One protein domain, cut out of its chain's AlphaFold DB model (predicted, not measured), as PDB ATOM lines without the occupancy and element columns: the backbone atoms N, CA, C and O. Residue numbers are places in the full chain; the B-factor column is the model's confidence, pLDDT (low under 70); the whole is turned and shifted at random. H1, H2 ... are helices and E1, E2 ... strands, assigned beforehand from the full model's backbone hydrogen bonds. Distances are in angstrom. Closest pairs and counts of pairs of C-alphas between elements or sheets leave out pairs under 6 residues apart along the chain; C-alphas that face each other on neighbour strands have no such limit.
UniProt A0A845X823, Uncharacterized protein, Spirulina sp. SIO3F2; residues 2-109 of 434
ATOM      1  N   ALA A   2      20.585  17.518 -20.727       78.88
ATOM      2  CA  ALA A   2      19.443  17.698 -19.809       78.88
ATOM      3  C   ALA A   2      19.788  17.370 -18.342       78.88
ATOM      4  O   ALA A   2      19.685  18.231 -17.476       78.88
ATOM      5  N   GLN A   3      20.351  16.180 -18.104       81.75
ATOM      6  CA  GLN A   3      20.835  15.759 -16.784       81.75
ATOM      7  C   GLN A   3      21.874  16.724 -16.178       81.75
ATOM      8  O   GLN A   3      21.876  16.952 -14.975       81.75
ATOM      9  N   GLN A   4      22.730  17.336 -17.003       82.00
ATOM     10  CA  GLN A   4      23.746  18.288 -16.543       82.00
ATOM     11  C   GLN A   4      23.107  19.596 -16.052       82.00
ATOM     12  O   GLN A   4      23.497  20.123 -15.018       82.00
ATOM     13  N   PHE A   5      22.091  20.104 -16.762       84.69
ATOM     14  CA  PHE A   5      21.354  21.308 -16.355       84.69
ATOM     15  C   PHE A   5      20.448  21.092 -15.134       84.69
ATOM     16  O   PHE A   5      20.100  22.066 -14.459       84.69
ATOM     17  N   GLU A   6      20.051  19.848 -14.863       82.44
ATOM     18  CA  GLU A   6      19.358  19.464 -13.630       82.44
ATOM     19  C   GLU A   6      20.324  19.368 -12.445       82.44
ATOM     20  O   GLU A   6      20.026  19.884 -11.368       82.44
ATOM     21  N   GLN A   7      21.490  18.742 -12.642       86.75
ATOM     22  CA  GLN A   7      22.505  18.560 -11.599       86.75
ATOM     23  C   GLN A   7      23.237  19.855 -11.240       86.75
ATOM     24  O   GLN A   7      23.579  20.059 -10.077       86.75
ATOM     25  N   GLU A   8      23.436  20.746 -12.211       86.44
ATOM     26  CA  GLU A   8      24.126  22.020 -12.020       86.44
ATOM     27  C   GLU A   8      23.240  23.206 -12.444       86.44
ATOM     28  O   GLU A   8      23.341  23.722 -13.564       86.44
ATOM     29  N   PRO A   9      22.380  23.706 -11.537       81.81
ATOM     30  CA  PRO A   9      21.468  24.806 -11.835       81.81
ATOM     31  C   PRO A   9      22.144  26.151 -12.124       81.81
ATOM     32  O   PRO A   9      21.444  27.101 -12.465       81.81
ATOM     33  N   TRP A  10      23.456  26.274 -11.951       80.38
ATOM     34  CA  TRP A  10      24.227  27.480 -12.263       80.38
ATOM     35  C   TRP A  10      24.854  27.446 -13.660       80.38
ATOM     36  O   TRP A  10      25.425  28.449 -14.070       80.38
ATOM     37  N   LEU A  11      24.784  26.326 -14.394       87.12
ATOM     38  CA  LEU A  11      25.392  26.251 -15.720       87.12
ATOM     39  C   LEU A  11      24.659  27.178 -16.703       87.12
ATOM     40  O   LEU A  11      23.460  26.997 -16.945       87.12
ATOM     41  N   PRO A  12      25.368  28.137 -17.322       88.19
ATOM     42  CA  PRO A  12      24.750  29.085 -18.246       88.19
ATOM     43  C   PRO A  12      24.453  28.466 -19.617       88.19
ATOM     44  O   PRO A  12      23.571  28.916 -20.352       88.19
ATOM     45  N   GLY A  13      25.170  27.400 -19.959       90.50
ATOM     46  CA  GLY A  13      25.056  26.680 -21.213       90.50
ATOM     47  C   GLY A  13      26.036  25.518 -21.268       90.50
ATOM     48  O   GLY A  13      26.734  25.232 -20.295       90.50
ATOM     49  N   VAL A  14      26.098  24.868 -22.423       90.25
ATOM     50  CA  VAL A  14      27.082  23.832 -22.735       90.25
ATOM     51  C   VAL A  14      27.788  24.158 -24.043       90.25
ATOM     52  O   VAL A  14      27.171  24.640 -24.994       90.25
ATOM     53  N   ILE A  15      29.089  23.889 -24.087       90.50
ATOM     54  CA  ILE A  15      29.880  23.945 -25.314       90.50
ATOM     55  C   ILE A  15      29.762  22.596 -26.017       90.50
ATOM     56  O   ILE A  15      29.895  21.546 -25.392       90.50
ATOM     57  N   ILE A  16      29.517  22.636 -27.322       89.56
ATOM     58  CA  ILE A  16      29.527  21.470 -28.193       89.56
ATOM     59  C   ILE A  16      30.828  21.503 -28.978       89.56
ATOM     60  O   ILE A  16      31.058  22.387 -29.808       89.56
ATOM     61  N   ALA A  17      31.682  20.532 -28.696       85.75
ATOM     62  CA  ALA A  17      32.970  20.359 -29.337       85.75
ATOM     63  C   ALA A  17      33.243  18.866 -29.563       85.75
ATOM     64  O   ALA A  17      32.631  18.010 -28.924       85.75
ATOM     65  N   ASP A  18      34.139  18.585 -30.496       82.25
ATOM     66  CA  ASP A  18      34.820  17.301 -30.665       82.25
ATOM     67  C   ASP A  18      36.304  17.490 -30.301       82.25
ATOM     68  O   ASP A  18      36.732  18.632 -30.115       82.25
ATOM     69  N   GLU A  19      37.100  16.420 -30.237       72.00
ATOM     70  CA  GLU A  19      38.506  16.447 -29.783       72.00
ATOM     71  C   GLU A  19      39.373  17.508 -30.483       72.00
ATOM     72  O   GLU A  19      40.354  17.981 -29.915       72.00
ATOM     73  N   GLN A  20      39.003  17.916 -31.702       69.12
ATOM     74  CA  GLN A  20      39.735  18.913 -32.489       69.12
ATOM     75  C   GLN A  20      38.912  20.138 -32.905       69.12
ATOM     76  O   GLN A  20      39.474  21.072 -33.475       69.12
ATOM     77  N   TRP A  21      37.596  20.166 -32.660       78.88
ATOM     78  CA  TRP A  21      36.734  21.189 -33.263       78.88
ATOM     79  C   TRP A  21      35.662  21.717 -32.323       78.88
ATOM     80  O   TRP A  21      34.809  20.975 -31.841       78.88
ATOM     81  N   PHE A  22      35.642  23.035 -32.144       87.12
ATOM     82  CA  PHE A  22      34.518  23.741 -31.545       87.12
ATOM     83  C   PHE A  22      33.382  23.873 -32.567       87.12
ATOM     84  O   PHE A  22      33.537  24.552 -33.585       87.12
ATOM     85  N   TRP A  23      32.232  23.264 -32.280       86.62
ATOM     86  CA  TRP A  23      31.036  23.360 -33.120       86.62
ATOM     87  C   TRP A  23      30.137  24.517 -32.691       86.62
ATOM     88  O   TRP A  23      29.500  25.153 -33.528       86.62
ATOM     89  N   GLY A  24      30.080  24.825 -31.393       88.62
ATOM     90  CA  GLY A  24      29.209  25.880 -30.893       88.62
ATOM     91  C   GLY A  24      28.927  25.826 -29.405       88.62
ATOM     92  O   GLY A  24      29.562  25.090 -28.657       88.62
ATOM     93  N   MET A  25      27.922  26.587 -28.980       91.00
ATOM     94  CA  MET A  25      27.331  26.446 -27.655       91.00
ATOM     95  C   MET A  25      25.811  26.458 -27.729       91.00
ATOM     96  O   MET A  25      25.223  27.017 -28.653       91.00
ATOM     97  N   ILE A  26      25.199  25.860 -26.718       89.62
ATOM     98  CA  ILE A  26      23.764  25.887 -26.465       89.62
ATOM     99  C   ILE A  26      23.576  26.502 -25.085       89.62
ATOM    100  O   ILE A  26      24.099  25.980 -24.097       89.62
ATOM    101  N   SER A  27      22.828  27.600 -24.994       90.19
ATOM    102  CA  SER A  27      22.502  28.184 -23.697       90.19
ATOM    103  C   SER A  27      21.387  27.418 -23.006       90.19
ATOM    104  O   SER A  27      20.540  26.768 -23.630       90.19
ATOM    105  N   ARG A  28      21.352  27.531 -21.681       87.75
ATOM    106  CA  ARG A  28      20.283  26.938 -20.883       87.75
ATOM    107  C   ARG A  28      18.917  27.528 -21.226       87.75
ATOM    108  O   ARG A  28      17.927  26.804 -21.226       87.75
ATOM    109  N   ARG A  29      18.861  28.828 -21.537       86.56
ATOM    110  CA  ARG A  29      17.625  29.496 -21.961       86.56
ATOM    111  C   ARG A  29      17.056  28.823 -23.207       86.56
ATOM    112  O   ARG A  29      15.913  28.382 -23.173       86.56
ATOM    113  N   ARG A  30      17.872  28.669 -24.253       84.00
ATOM    114  CA  ARG A  30      17.461  28.035 -25.515       84.00
ATOM    115  C   ARG A  30      17.039  26.587 -25.316       84.00
ATOM    116  O   ARG A  30      16.022  26.167 -25.860       84.00
ATOM    117  N   PHE A  31      17.771  25.845 -24.490       86.19
ATOM    118  CA  PHE A  31      17.360  24.501 -24.096       86.19
ATOM    119  C   PHE A  31      15.957  24.501 -23.468       86.19
ATOM    120  O   PHE A  31      15.086  23.765 -23.922       86.19
ATOM    121  N   ASN A  32      15.698  25.370 -22.489       84.69
ATOM    122  CA  ASN A  32      14.406  25.431 -21.801       84.69
ATOM    123  C   ASN A  32      13.255  25.899 -22.702       84.69
ATOM    124  O   ASN A  32      12.158  25.351 -22.611       84.69
ATOM    125  N   GLU A  33      13.487  26.895 -23.561       81.56
ATOM    126  CA  GLU A  33      12.497  27.391 -24.529       81.56
ATOM    127  C   GLU A  33      12.021  26.268 -25.448       81.56
ATOM    128  O   GLU A  33      10.821  26.085 -25.644       81.56
ATOM    129  N   TRP A  34      12.956  25.457 -25.940       77.31
ATOM    130  CA  TRP A  34      12.637  24.315 -26.784       77.31
ATOM    131  C   TRP A  34      11.976  23.172 -26.020       77.31
ATOM    132  O   TRP A  34      11.006  22.603 -26.516       77.31
ATOM    133  N   MET A  35      12.432  22.855 -24.806       76.62
ATOM    134  CA  MET A  35      11.787  21.827 -23.975       76.62
ATOM    135  C   MET A  35      10.367  22.222 -23.540       76.62
ATOM    136  O   MET A  35       9.563  21.352 -23.225       76.62
ATOM    137  N   SER A  36      10.040  23.517 -23.556       78.31
ATOM    138  CA  SER A  36       8.700  24.037 -23.246       78.31
ATOM    139  C   SER A  36       7.772  24.114 -24.470       78.31
ATOM    140  O   SER A  36       6.615  24.509 -24.333       78.31
ATOM    141  N   SER A  37       8.257  23.761 -25.667       74.19
ATOM    142  CA  SER A  37       7.485  23.777 -26.916       74.19
ATOM    143  C   SER A  37       6.595  22.526 -27.049       74.19
ATOM    144  O   SER A  37       7.051  21.438 -26.688       74.19
ATOM    145  N   PRO A  38       5.371  22.626 -27.618       57.97
ATOM    146  CA  PRO A  38       4.363  21.551 -27.649       57.97
ATOM    147  C   PRO A  38       4.757  20.215 -28.313       57.97
ATOM    148  O   PRO A  38       3.979  19.275 -28.221       57.97
ATOM    149  N   TYR A  39       5.947  20.088 -28.915       62.88
ATOM    150  CA  TYR A  39       6.517  18.817 -29.406       62.88
ATOM    151  C   TYR A  39       8.048  18.726 -29.232       62.88
ATOM    152  O   TYR A  39       8.704  17.856 -29.803       62.88
ATOM    153  N   GLY A  40       8.659  19.648 -28.479       64.44
ATOM    154  CA  GLY A  40      10.119  19.803 -28.445       64.44
ATOM    155  C   GLY A  40      10.849  18.648 -27.759       64.44
ATOM    156  O   GLY A  40      11.955  18.292 -28.157       64.44
ATOM    157  N   VAL A  41      10.216  18.033 -26.762       63.00
ATOM    158  CA  VAL A  41      10.788  16.929 -25.980       63.00
ATOM    159  C   VAL A  41      10.850  15.641 -26.811       63.00
ATOM    160  O   VAL A  41      11.900  15.009 -26.893       63.00
ATOM    161  N   GLU A  42       9.754  15.286 -27.483       63.81
ATOM    162  CA  GLU A  42       9.618  14.026 -28.234       63.81
ATOM    163  C   GLU A  42      10.415  14.025 -29.547       63.81
ATOM    164  O   GLU A  42      10.923  12.991 -29.969       63.81
ATOM    165  N   VAL A  43      10.584  15.187 -30.191       64.75
ATOM    166  CA  VAL A  43      11.239  15.281 -31.510       64.75
ATOM    167  C   VAL A  43      12.770  15.319 -31.422       64.75
ATOM    168  O   VAL A  43      13.446  14.896 -32.364       64.75
ATOM    169  N   LEU A  44      13.338  15.834 -30.326       65.69
ATOM    170  CA  LEU A  44      14.763  16.193 -30.243       65.69
ATOM    171  C   LEU A  44      15.572  15.396 -29.221       65.69
ATOM    172  O   LEU A  44      16.783  15.282 -29.409       65.69
ATOM    173  N   LEU A  45      14.956  14.809 -28.189       68.69
ATOM    174  CA  LEU A  45      15.697  13.967 -27.238       68.69
ATOM    175  C   LEU A  45      16.277  12.702 -27.889       68.69
ATOM    176  O   LEU A  45      17.286  12.187 -27.416       68.69
ATOM    177  N   GLU A  46      15.693  12.244 -28.998       70.00
ATOM    178  CA  GLU A  46      16.178  11.093 -29.772       70.00
ATOM    179  C   GLU A  46      17.164  11.473 -30.893       70.00
ATOM    180  O   GLU A  46      17.680  10.607 -31.603       70.00
ATOM    181  N   ARG A  47      17.436  12.769 -31.096       74.81
ATOM    182  CA  ARG A  47      18.276  13.264 -32.194       74.81
ATOM    183  C   ARG A  47      19.696  13.594 -31.716       74.81
ATOM    184  O   ARG A  47      19.888  14.008 -30.574       74.81
ATOM    185  N   PRO A  48      20.716  13.477 -32.590       81.44
ATOM    186  CA  PRO A  48      22.065  13.929 -32.267       81.44
ATOM    187  C   PRO A  48      22.089  15.410 -31.868       81.44
ATOM    188  O   PRO A  48      21.480  16.247 -32.536       81.44
ATOM    189  N   ILE A  49      22.873  15.753 -30.840       83.69
ATOM    190  CA  ILE A  49      22.979  17.123 -30.299       83.69
ATOM    191  C   ILE A  49      23.397  18.172 -31.345       83.69
ATOM    192  O   ILE A  49      23.093  19.352 -31.194       83.69
ATOM    193  N   ARG A  50      24.045  17.739 -32.435       80.94
ATOM    194  CA  ARG A  50      24.402  18.585 -33.584       80.94
ATOM    195  C   ARG A  50      23.181  19.181 -34.288       80.94
ATOM    196  O   ARG A  50      23.214  20.354 -34.627       80.94
ATOM    197  N   ILE A  51      22.092  18.422 -34.426       81.69
ATOM    198  CA  ILE A  51      20.853  18.924 -35.042       81.69
ATOM    199  C   ILE A  51      20.260  20.040 -34.177       81.69
ATOM    200  O   ILE A  51      19.826  21.071 -34.680       81.69
ATOM    201  N   PHE A  52      20.295  19.862 -32.854       80.44
ATOM    202  CA  PHE A  52      19.837  20.892 -31.929       80.44
ATOM    203  C   PHE A  52      20.708  22.154 -31.991       80.44
ATOM    204  O   PHE A  52      20.193  23.271 -31.972       80.44
ATOM    205  N   LEU A  53      22.025  21.977 -32.109       84.62
ATOM    206  CA  LEU A  53      22.966  23.079 -32.257       84.62
ATOM    207  C   LEU A  53      22.699  23.895 -33.529       84.62
ATOM    208  O   LEU A  53      22.642  25.117 -33.450       84.62
ATOM    209  N   GLU A  54      22.495  23.239 -34.671       81.94
ATOM    210  CA  GLU A  54      22.210  23.903 -35.950       81.94
ATOM    211  C   GLU A  54      20.932  24.748 -35.881       81.94
ATOM    212  O   GLU A  54      20.940  25.920 -36.263       81.94
ATOM    213  N   LEU A  55      19.857  24.192 -35.311       76.44
ATOM    214  CA  LEU A  55      18.595  24.911 -35.111       76.44
ATOM    215  C   LEU A  55      18.752  26.104 -34.154       76.44
ATOM    216  O   LEU A  55      18.159  27.159 -34.371       76.44
ATOM    217  N   SER A  56      19.571  25.961 -33.107       74.00
ATOM    218  CA  SER A  56      19.830  27.036 -32.141       74.00
ATOM    219  C   SER A  56      20.720  28.148 -32.709       74.00
ATOM    220  O   SER A  56      20.535  29.312 -32.355       74.00
ATOM    221  N   GLN A  57      21.690  27.808 -33.562       70.44
ATOM    222  CA  GLN A  57      22.640  28.754 -34.156       70.44
ATOM    223  C   GLN A  57      22.045  29.552 -35.313       70.44
ATOM    224  O   GLN A  57      22.372  30.723 -35.470       70.44
ATOM    225  N   GLN A  58      21.143  28.960 -36.101       66.50
ATOM    226  CA  GLN A  58      20.430  29.698 -37.153       66.50
ATOM    227  C   GLN A  58      19.595  30.851 -36.587       66.50
ATOM    228  O   GLN A  58      19.428  31.871 -37.247       66.50
ATOM    229  N   ALA A  59      19.106  30.704 -35.355       60.53
ATOM    230  CA  ALA A  59      18.358  31.744 -34.668       60.53
ATOM    231  C   ALA A  59      19.250  32.827 -34.035       60.53
ATOM    232  O   ALA A  59      18.733  33.890 -33.702       60.53
ATOM    233  N   THR A  60      20.552  32.564 -33.821       64.44
ATOM    234  CA  THR A  60      21.406  33.460 -33.026       64.44
ATOM    235  C   THR A  60      22.900  33.353 -33.341       64.44
ATOM    236  O   THR A  60      23.493  32.290 -33.127       64.44
ATOM    237  N   PRO A  61      23.568  34.449 -33.740       73.69
ATOM    238  CA  PRO A  61      25.016  34.453 -33.869       73.69
ATOM    239  C   PRO A  61      25.693  34.388 -32.494       73.69
ATOM    240  O   PRO A  61      25.391  35.145 -31.573       73.69
ATOM    241  N   LEU A  62      26.649  33.471 -32.366       86.06
ATOM    242  CA  LEU A  62      27.451  33.300 -31.162       86.06
ATOM    243  C   LEU A  62      28.496  34.416 -31.025       86.06
ATOM    244  O   LEU A  62      29.348  34.569 -31.901       86.06
ATOM    245  N   LEU A  63      28.517  35.106 -29.881       91.00
ATOM    246  CA  LEU A  63      29.606  36.022 -29.543       91.00
ATOM    247  C   LEU A  63      30.817  35.246 -29.009       91.00
ATOM    248  O   LEU A  63      30.749  34.608 -27.955       91.00
ATOM    249  N   LYS A  64      31.929  35.326 -29.744       92.25
ATOM    250  CA  LYS A  64      33.224  34.754 -29.362       92.25
ATOM    251  C   LYS A  64      34.228  35.867 -29.117       92.25
ATOM    252  O   LYS A  64      34.458  36.677 -30.010       92.25
ATOM    253  N   LEU A  65      34.857  35.869 -27.949       92.88
ATOM    254  CA  LEU A  65      35.844  36.876 -27.565       92.88
ATOM    255  C   LEU A  65      37.178  36.216 -27.191       92.88
ATOM    256  O   LEU A  65      37.166  35.162 -26.553       92.88
ATOM    257  N   PRO A  66      38.333  36.800 -27.551       90.81
ATOM    258  CA  PRO A  66      39.622  36.323 -27.063       90.81
ATOM    259  C   PRO A  66      39.770  36.631 -25.569       90.81
ATOM    260  O   PRO A  66      39.304  37.664 -25.097       90.81
ATOM    261  N   ALA A  67      40.470  35.780 -24.822       89.06
ATOM    262  CA  ALA A  67      40.698  35.968 -23.386       89.06
ATOM    263  C   ALA A  67      41.519  37.223 -23.035       89.06
ATOM    264  O   ALA A  67      41.510  37.667 -21.892       89.06
ATOM    265  N   THR A  68      42.210  37.805 -24.016       87.88
ATOM    266  CA  THR A  68      43.002  39.036 -23.881       87.88
ATOM    267  C   THR A  68      42.165  40.314 -23.947       87.88
ATOM    268  O   THR A  68      42.692  41.400 -23.701       87.88
ATOM    269  N   ILE A  69      40.874  40.222 -24.287       90.94
ATOM    270  CA  ILE A  69      39.993  41.390 -24.343       90.94
ATOM    271  C   ILE A  69      39.813  42.007 -22.949       90.94
ATOM    272  O   ILE A  69      39.699  41.307 -21.942       90.94
ATOM    273  N   THR A  70      39.739  43.337 -22.874       87.81
ATOM    274  CA  THR A  70      39.434  43.999 -21.601       87.81
ATOM    275  C   THR A  70      37.967  43.805 -21.214       87.81
ATOM    276  O   THR A  70      37.090  43.733 -22.076       87.81
ATOM    277  N   VAL A  71      37.674  43.795 -19.909       86.44
ATOM    278  CA  VAL A  71      36.297  43.659 -19.391       86.44
ATOM    279  C   VAL A  71      35.362  44.727 -19.971       86.44
ATOM    280  O   VAL A  71      34.234  44.414 -20.340       86.44
ATOM    281  N   GLY A  72      35.842  45.969 -20.115       80.88
ATOM    282  CA  GLY A  72      35.054  47.064 -20.686       80.88
ATOM    283  C   GLY A  72      34.675  46.833 -22.152       80.88
ATOM    284  O   GLY A  72      33.507  46.966 -22.501       80.88
ATOM    285  N   GLN A  73      35.632  46.416 -22.988       85.94
ATOM    286  CA  GLN A  73      35.379  46.108 -24.403       85.94
ATOM    287  C   GLN A  73      34.507  44.860 -24.574       85.94
ATOM    288  O   GLN A  73      33.649  44.818 -25.452       85.94
ATOM    289  N   ALA A  74      34.700  43.845 -23.727       88.12
ATOM    290  CA  ALA A  74      33.843  42.667 -23.722       88.12
ATOM    291  C   ALA A  74      32.396  43.030 -23.382       88.12
ATOM    292  O   ALA A  74      31.472  42.507 -24.000       88.12
ATOM    293  N   LEU A  75      32.196  43.935 -22.418       88.62
ATOM    294  CA  LEU A  75      30.870  44.407 -22.039       88.62
ATOM    295  C   LEU A  75      30.211  45.218 -23.161       88.62
ATOM    296  O   LEU A  75      29.025  45.033 -23.408       88.62
ATOM    297  N   GLU A  76      30.968  46.072 -23.847       87.06
ATOM    298  CA  GLU A  76      30.496  46.842 -25.003       87.06
ATOM    299  C   GLU A  76      30.007  45.917 -26.126       87.06
ATOM    300  O   GLU A  76      28.836  45.963 -26.494       87.06
ATOM    301  N   GLN A  77      30.839  44.965 -26.561       89.88
ATOM    302  CA  GLN A  77      30.443  43.987 -27.583       89.88
ATOM    303  C   GLN A  77      29.283  43.094 -27.132       89.88
ATOM    304  O   GLN A  77      28.458  42.667 -27.938       89.88
ATOM    305  N   ALA A  78      29.195  42.798 -25.834       88.88
ATOM    306  CA  ALA A  78      28.088  42.036 -25.282       88.88
ATOM    307  C   ALA A  78      26.764  42.817 -25.274       88.88
ATOM    308  O   ALA A  78      25.708  42.181 -25.344       88.88
ATOM    309  N   LEU A  79      26.816  44.147 -25.166       87.25
ATOM    310  CA  LEU A  79      25.665  45.054 -25.173       87.25
ATOM    311  C   LEU A  79      25.208  45.440 -26.585       87.25
ATOM    312  O   LEU A  79      24.036  45.755 -26.749       87.25
ATOM    313  N   ASP A  80      26.095  45.373 -27.579       88.81
ATOM    314  CA  ASP A  80      25.780  45.623 -28.997       88.81
ATOM    315  C   ASP A  80      24.944  44.511 -29.653       88.81
ATOM    316  O   ASP A  80      24.491  44.644 -30.790       88.81
ATOM    317  N   ARG A  81      24.729  43.402 -28.942       86.31
ATOM    318  CA  ARG A  81      23.855  42.315 -29.384       86.31
ATOM    319  C   ARG A  81      22.388  42.736 -29.353       86.31
ATOM    320  O   ARG A  81      21.988  43.588 -28.561       86.31
ATOM    321  N   ASP A  82      21.572  42.052 -30.154       84.25
ATOM    322  CA  ASP A  82      20.118  42.183 -30.092       84.25
ATOM    323  C   ASP A  82      19.602  41.978 -28.663       84.25
ATOM    324  O   ASP A  82      20.115  41.151 -27.905       84.25
ATOM    325  N   VAL A  83      18.551  42.717 -28.296       79.44
ATOM    326  CA  VAL A  83      18.018  42.759 -26.922       79.44
ATOM    327  C   VAL A  83      17.643  41.367 -26.396       79.44
ATOM    328  O   VAL A  83      17.822  41.090 -25.208       79.44
ATOM    329  N   SER A  84      17.174  40.471 -27.270       81.88
ATOM    330  CA  SER A  84      16.852  39.081 -26.925       81.88
ATOM    331  C   SER A  84      18.082  38.221 -26.609       81.88
ATOM    332  O   SER A  84      17.941  37.167 -25.991       81.88
ATOM    333  N   GLU A  85      19.281  38.677 -26.978       83.50
ATOM    334  CA  GLU A  85      20.537  37.921 -26.925       83.50
ATOM    335  C   GLU A  85      21.581  38.519 -25.974       83.50
ATOM    336  O   GLU A  85      22.610  37.896 -25.711       83.50
ATOM    337  N   ILE A  86      21.325  39.694 -25.390       84.12
ATOM    338  CA  ILE A  86      22.218  40.326 -24.398       84.12
ATOM    339  C   ILE A  86      22.513  39.375 -23.228       84.12
ATOM    340  O   ILE A  86      23.627  39.336 -22.704       84.12
ATOM    341  N   TYR A  87      21.528  38.574 -22.823       85.19
ATOM    342  CA  TYR A  87      21.678  37.617 -21.728       85.19
ATOM    343  C   TYR A  87      22.260  36.269 -22.159       85.19
ATOM    344  O   TYR A  87      22.508  35.427 -21.293       85.19
ATOM    345  N   GLU A  88      22.505  36.053 -23.455       89.12
ATOM    346  CA  GLU A  88      23.165  34.835 -23.906       89.12
ATOM    347  C   GLU A  88      24.606  34.779 -23.379       89.12
ATOM    348  O   GLU A  88      25.306  35.807 -23.352       89.12
ATOM    349  N   PRO A  89      25.075  33.586 -22.976       91.69
ATOM    350  CA  PRO A  89      26.462  33.375 -22.596       91.69
ATOM    351  C   PRO A  89      27.421  33.739 -23.731       91.69
ATOM    352  O   PRO A  89      27.109  33.622 -24.915       91.69
ATOM    353  N   ILE A  90      28.612  34.167 -23.344       93.19
ATOM    354  CA  ILE A  90      29.691  34.571 -24.238       93.19
ATOM    355  C   ILE A  90      30.725  33.455 -24.234       93.19
ATOM    356  O   ILE A  90      31.095  32.952 -23.172       93.19
ATOM    357  N   VAL A  91      31.216  33.078 -25.411       93.06
ATOM    358  CA  VAL A  91      32.311  32.115 -25.513       93.06
ATOM    359  C   VAL A  91      33.635  32.862 -25.463       93.06
ATOM    360  O   VAL A  91      33.925  33.696 -26.316       93.06
ATOM    361  N   VAL A  92      34.450  32.549 -24.461       93.25
ATOM    362  CA  VAL A  92      35.798  33.094 -24.306       93.25
ATOM    363  C   VAL A  92      36.805  32.078 -24.825       93.25
ATOM    364  O   VAL A  92      36.781  30.914 -24.431       93.25
ATOM    365  N   MET A  93      37.682  32.523 -25.718       91.94
ATOM    366  CA  MET A  93      38.718  31.712 -26.349       91.94
ATOM    367  C   MET A  93      40.058  31.985 -25.671       91.94
ATOM    368  O   MET A  93      40.586  33.096 -25.747       91.94
ATOM    369  N   VAL A  94      40.602  30.970 -25.009       89.25
ATOM    370  CA  VAL A  94      41.921  30.998 -24.374       89.25
ATOM    371  C   VAL A  94      42.873  30.190 -25.245       89.25
ATOM    372  O   VAL A  94      42.650  29.002 -25.471       89.25
ATOM    373  N   GLN A  95      43.923  30.834 -25.739       84.06
ATOM    374  CA  GLN A  95      44.973  30.185 -26.517       84.06
ATOM    375  C   GLN A  95      46.181  29.944 -25.608       84.06
ATOM    376  O   GLN A  95      46.585  30.855 -24.887       84.06
ATOM    377  N   ASP A  96      46.722  28.727 -25.618       76.56
ATOM    378  CA  ASP A  96      47.925  28.393 -24.851       76.56
ATOM    379  C   ASP A  96      49.174  28.926 -25.573       76.56
ATOM    380  O   ASP A  96      49.355  28.695 -26.772       76.56
ATOM    381  N   GLU A  97      50.046  29.627 -24.849       74.25
ATOM    382  CA  GLU A  97      51.308  30.160 -25.380       74.25
ATOM    383  C   GLU A  97      52.283  29.045 -25.795       74.25
ATOM    384  O   GLU A  97      53.087  29.226 -26.711       74.25
ATOM    385  N   THR A  98      52.201  27.874 -25.159       72.62
ATOM    386  CA  THR A  98      53.079  26.720 -25.411       72.62
ATOM    387  C   THR A  98      52.563  25.795 -26.514       72.62
ATOM    388  O   THR A  98      53.338  25.043 -27.111       72.62
ATOM    389  N   ALA A  99      51.270  25.877 -26.832       70.00
ATOM    390  CA  ALA A  99      50.611  25.091 -27.867       70.00
ATOM    391  C   ALA A  99      49.580  25.956 -28.618       70.00
ATOM    392  O   ALA A  99      48.376  25.748 -28.472       70.00
ATOM    393  N   PRO A 100      50.016  26.892 -29.485       63.97
ATOM    394  CA  PRO A 100      49.135  27.866 -30.138       63.97
ATOM    395  C   PRO A 100      48.074  27.249 -31.065       63.97
ATOM    396  O   PRO A 100      47.166  27.950 -31.502       63.97
ATOM    397  N   LEU A 101      48.169  25.952 -31.367       67.94
ATOM    398  CA  LEU A 101      47.163  25.205 -32.126       67.94
ATOM    399  C   LEU A 101      45.998  24.697 -31.255       67.94
ATOM    400  O   LEU A 101      45.019  24.193 -31.801       67.94
ATOM    401  N   GLN A 102      46.075  24.825 -29.926       73.06
ATOM    402  CA  GLN A 102      45.012  24.438 -29.001       73.06
ATOM    403  C   GLN A 102      44.315  25.680 -28.436       73.06
ATOM    404  O   GLN A 102      44.926  26.524 -27.778       73.06
ATOM    405  N   VAL A 103      43.010  25.783 -28.699       81.00
ATOM    406  CA  VAL A 103      42.150  26.850 -28.175       81.00
ATOM    407  C   VAL A 103      41.138  26.239 -27.218       81.00
ATOM    408  O   VAL A 103      40.252  25.480 -27.620       81.00
ATOM    409  N   THR A 104      41.248  26.602 -25.946       86.75
ATOM    410  CA  THR A 104      40.289  26.214 -24.914       86.75
ATOM    411  C   THR A 104      39.145  27.219 -24.884       86.75
ATOM    412  O   THR A 104      39.360  28.430 -24.911       86.75
ATOM    413  N   HIS A 105      37.914  26.718 -24.831       89.50
ATOM    414  CA  HIS A 105      36.711  27.543 -24.854       89.50
ATOM    415  C   HIS A 105      36.042  27.527 -23.479       89.50
ATOM    416  O   HIS A 105      35.805  26.461 -22.914       89.50
ATOM    417  N   PHE A 106      35.696  28.704 -22.965       90.25
ATOM    418  CA  PHE A 106      34.971  28.878 -21.708       90.25
ATOM    419  C   PHE A 106      33.656  29.609 -21.942       90.25
ATOM    420  O   PHE A 106      33.536  30.407 -22.870       90.25
ATOM    421  N   LEU A 107      32.672  29.358 -21.081       91.50
ATOM    422  CA  LEU A 107      31.424  30.113 -21.069       91.50
ATOM    423  C   LEU A 107      31.473  31.183 -19.989       91.50
ATOM    424  O   LEU A 107      31.702  30.889 -18.817       91.50
ATOM    425  N   LEU A 108      31.208  32.417 -20.396       90.69
ATOM    426  CA  LEU A 108      31.118  33.570 -19.522       90.69
ATOM    427  C   LEU A 108      29.697  34.126 -19.549       90.69
ATOM    428  O   LEU A 108      29.160  34.465 -20.600       90.69
ATOM    429  N   GLU A 109      29.085  34.254 -18.376       89.88
ATOM    430  CA  GLU A 109      27.790  34.916 -18.257       89.88
ATOM    431  C   GLU A 109      27.923  36.429 -18.415       89.88
ATOM    432  O   GLU A 109      28.789  37.064 -17.807       89.88
TER     433      GLU A 109
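What this domain is: This is residues 2 to 109 of the 434 residues of an uncharacterized protein of Spirulina sp. SIO3F2 (UniProt A0A845X823). What does one see first? It is a small sandwich of two sheets only partly face to face, in which the hairpin E1 E2 faces mainly E4 and E5 of a three-stranded sheet, E3 E4 E5. H4 packs on the hairpin, mostly on E2, while H2 leads away to H3 near one end of the long axis, and H5 only grazes the larger sheet. What is it made of? The printed part has 108 residues with five named helices and five named strands, in the order H1 E1 E2 H2 H3 H4 E3 H5 E4 E5; the class is mixed, helices and strands, as is the larger sheet in its directions. The whole is compact, with a radius of gyration of the C-alphas of 15.0 A and spans of 45 by 33 by 27 A.

How they stand to each other: How is the largest sheet built? Its order is E3, residues 64 to 66, E4, residues 90 to 95, and E5, residues 103 to 108. E3 and E4 are parallel, with N 65 and O 91 within hydrogen-bond range at 2.9 A; E4 and E5 form an antiparallel hairpin, with N 92 and O 106 at 2.8 A. H5, residues 71 to 79, stands between E3 and E4 in a strand-helix-strand unit, two parallel neighbour strands with a helix between, its crossover right-handed; it only grazes the sheet with residues 73 to 78, and its closest C-alphas to E3 are Ala 74 and Leu 65, 7.2 A. What faces this sheet? E1, residues 13 to 18, and E2, residues 21 to 27, form an antiparallel hairpin, with N 16 and O 24 at 2.8 A. The sandwich, two sheets face to face, has its facing parts 9.7 A centre to centre; the closest C-alphas of E1 and E5 are Gly 13 and Leu 107, 7.2 A. Where are the other helices? The closest C-alphas of E2 and H4, residues 49 to 58, are Ile 26 and Leu 53, 6.5 A. H2, residues 28 to 35, and H3, residues 40 to 44, only just touch, only at the corner, with 3 pairs of C-alphas within 8 A, the closest Met 35 and Val 41, 5.4 A. H1, residues 2 to 7, is close to but not clearly touching H2, with C-alphas Phe 5 and Arg 28 at 7.3 A. Are the helix backbones paired? Every O i to N i+4 pair is within hydrogen-bond range in H1, H2, H4 and H5; H3 has 0 of 1, and 0 of 2 O i to N i+3 pairs.

Where its parts are: Where do the ends lie? H1 begins at C-alpha 2 (19.443, 17.698, -19.809) and E5 ends at C-alpha 108 (31.118, 33.570, -19.522). Which elements are long? E2 spans 18.5 A, E1 16.5 A, E4 16.1 A, E5 15.5 A and H4 14.5 A.

The domain as a whole: How far does it reach? The two C-alphas farthest apart, of Pro 38 and Thr 98, are 49.0 A apart. Is it continuous? The printed part has no cut and no long link; H5 to E4 and E4 to E5 are short, the others tight. Where is confidence low? The mean pLDDT of the printed part is 81.9, and residue 20, residues 38 to 45, 58 to 60 and 100 to 101 are under 70.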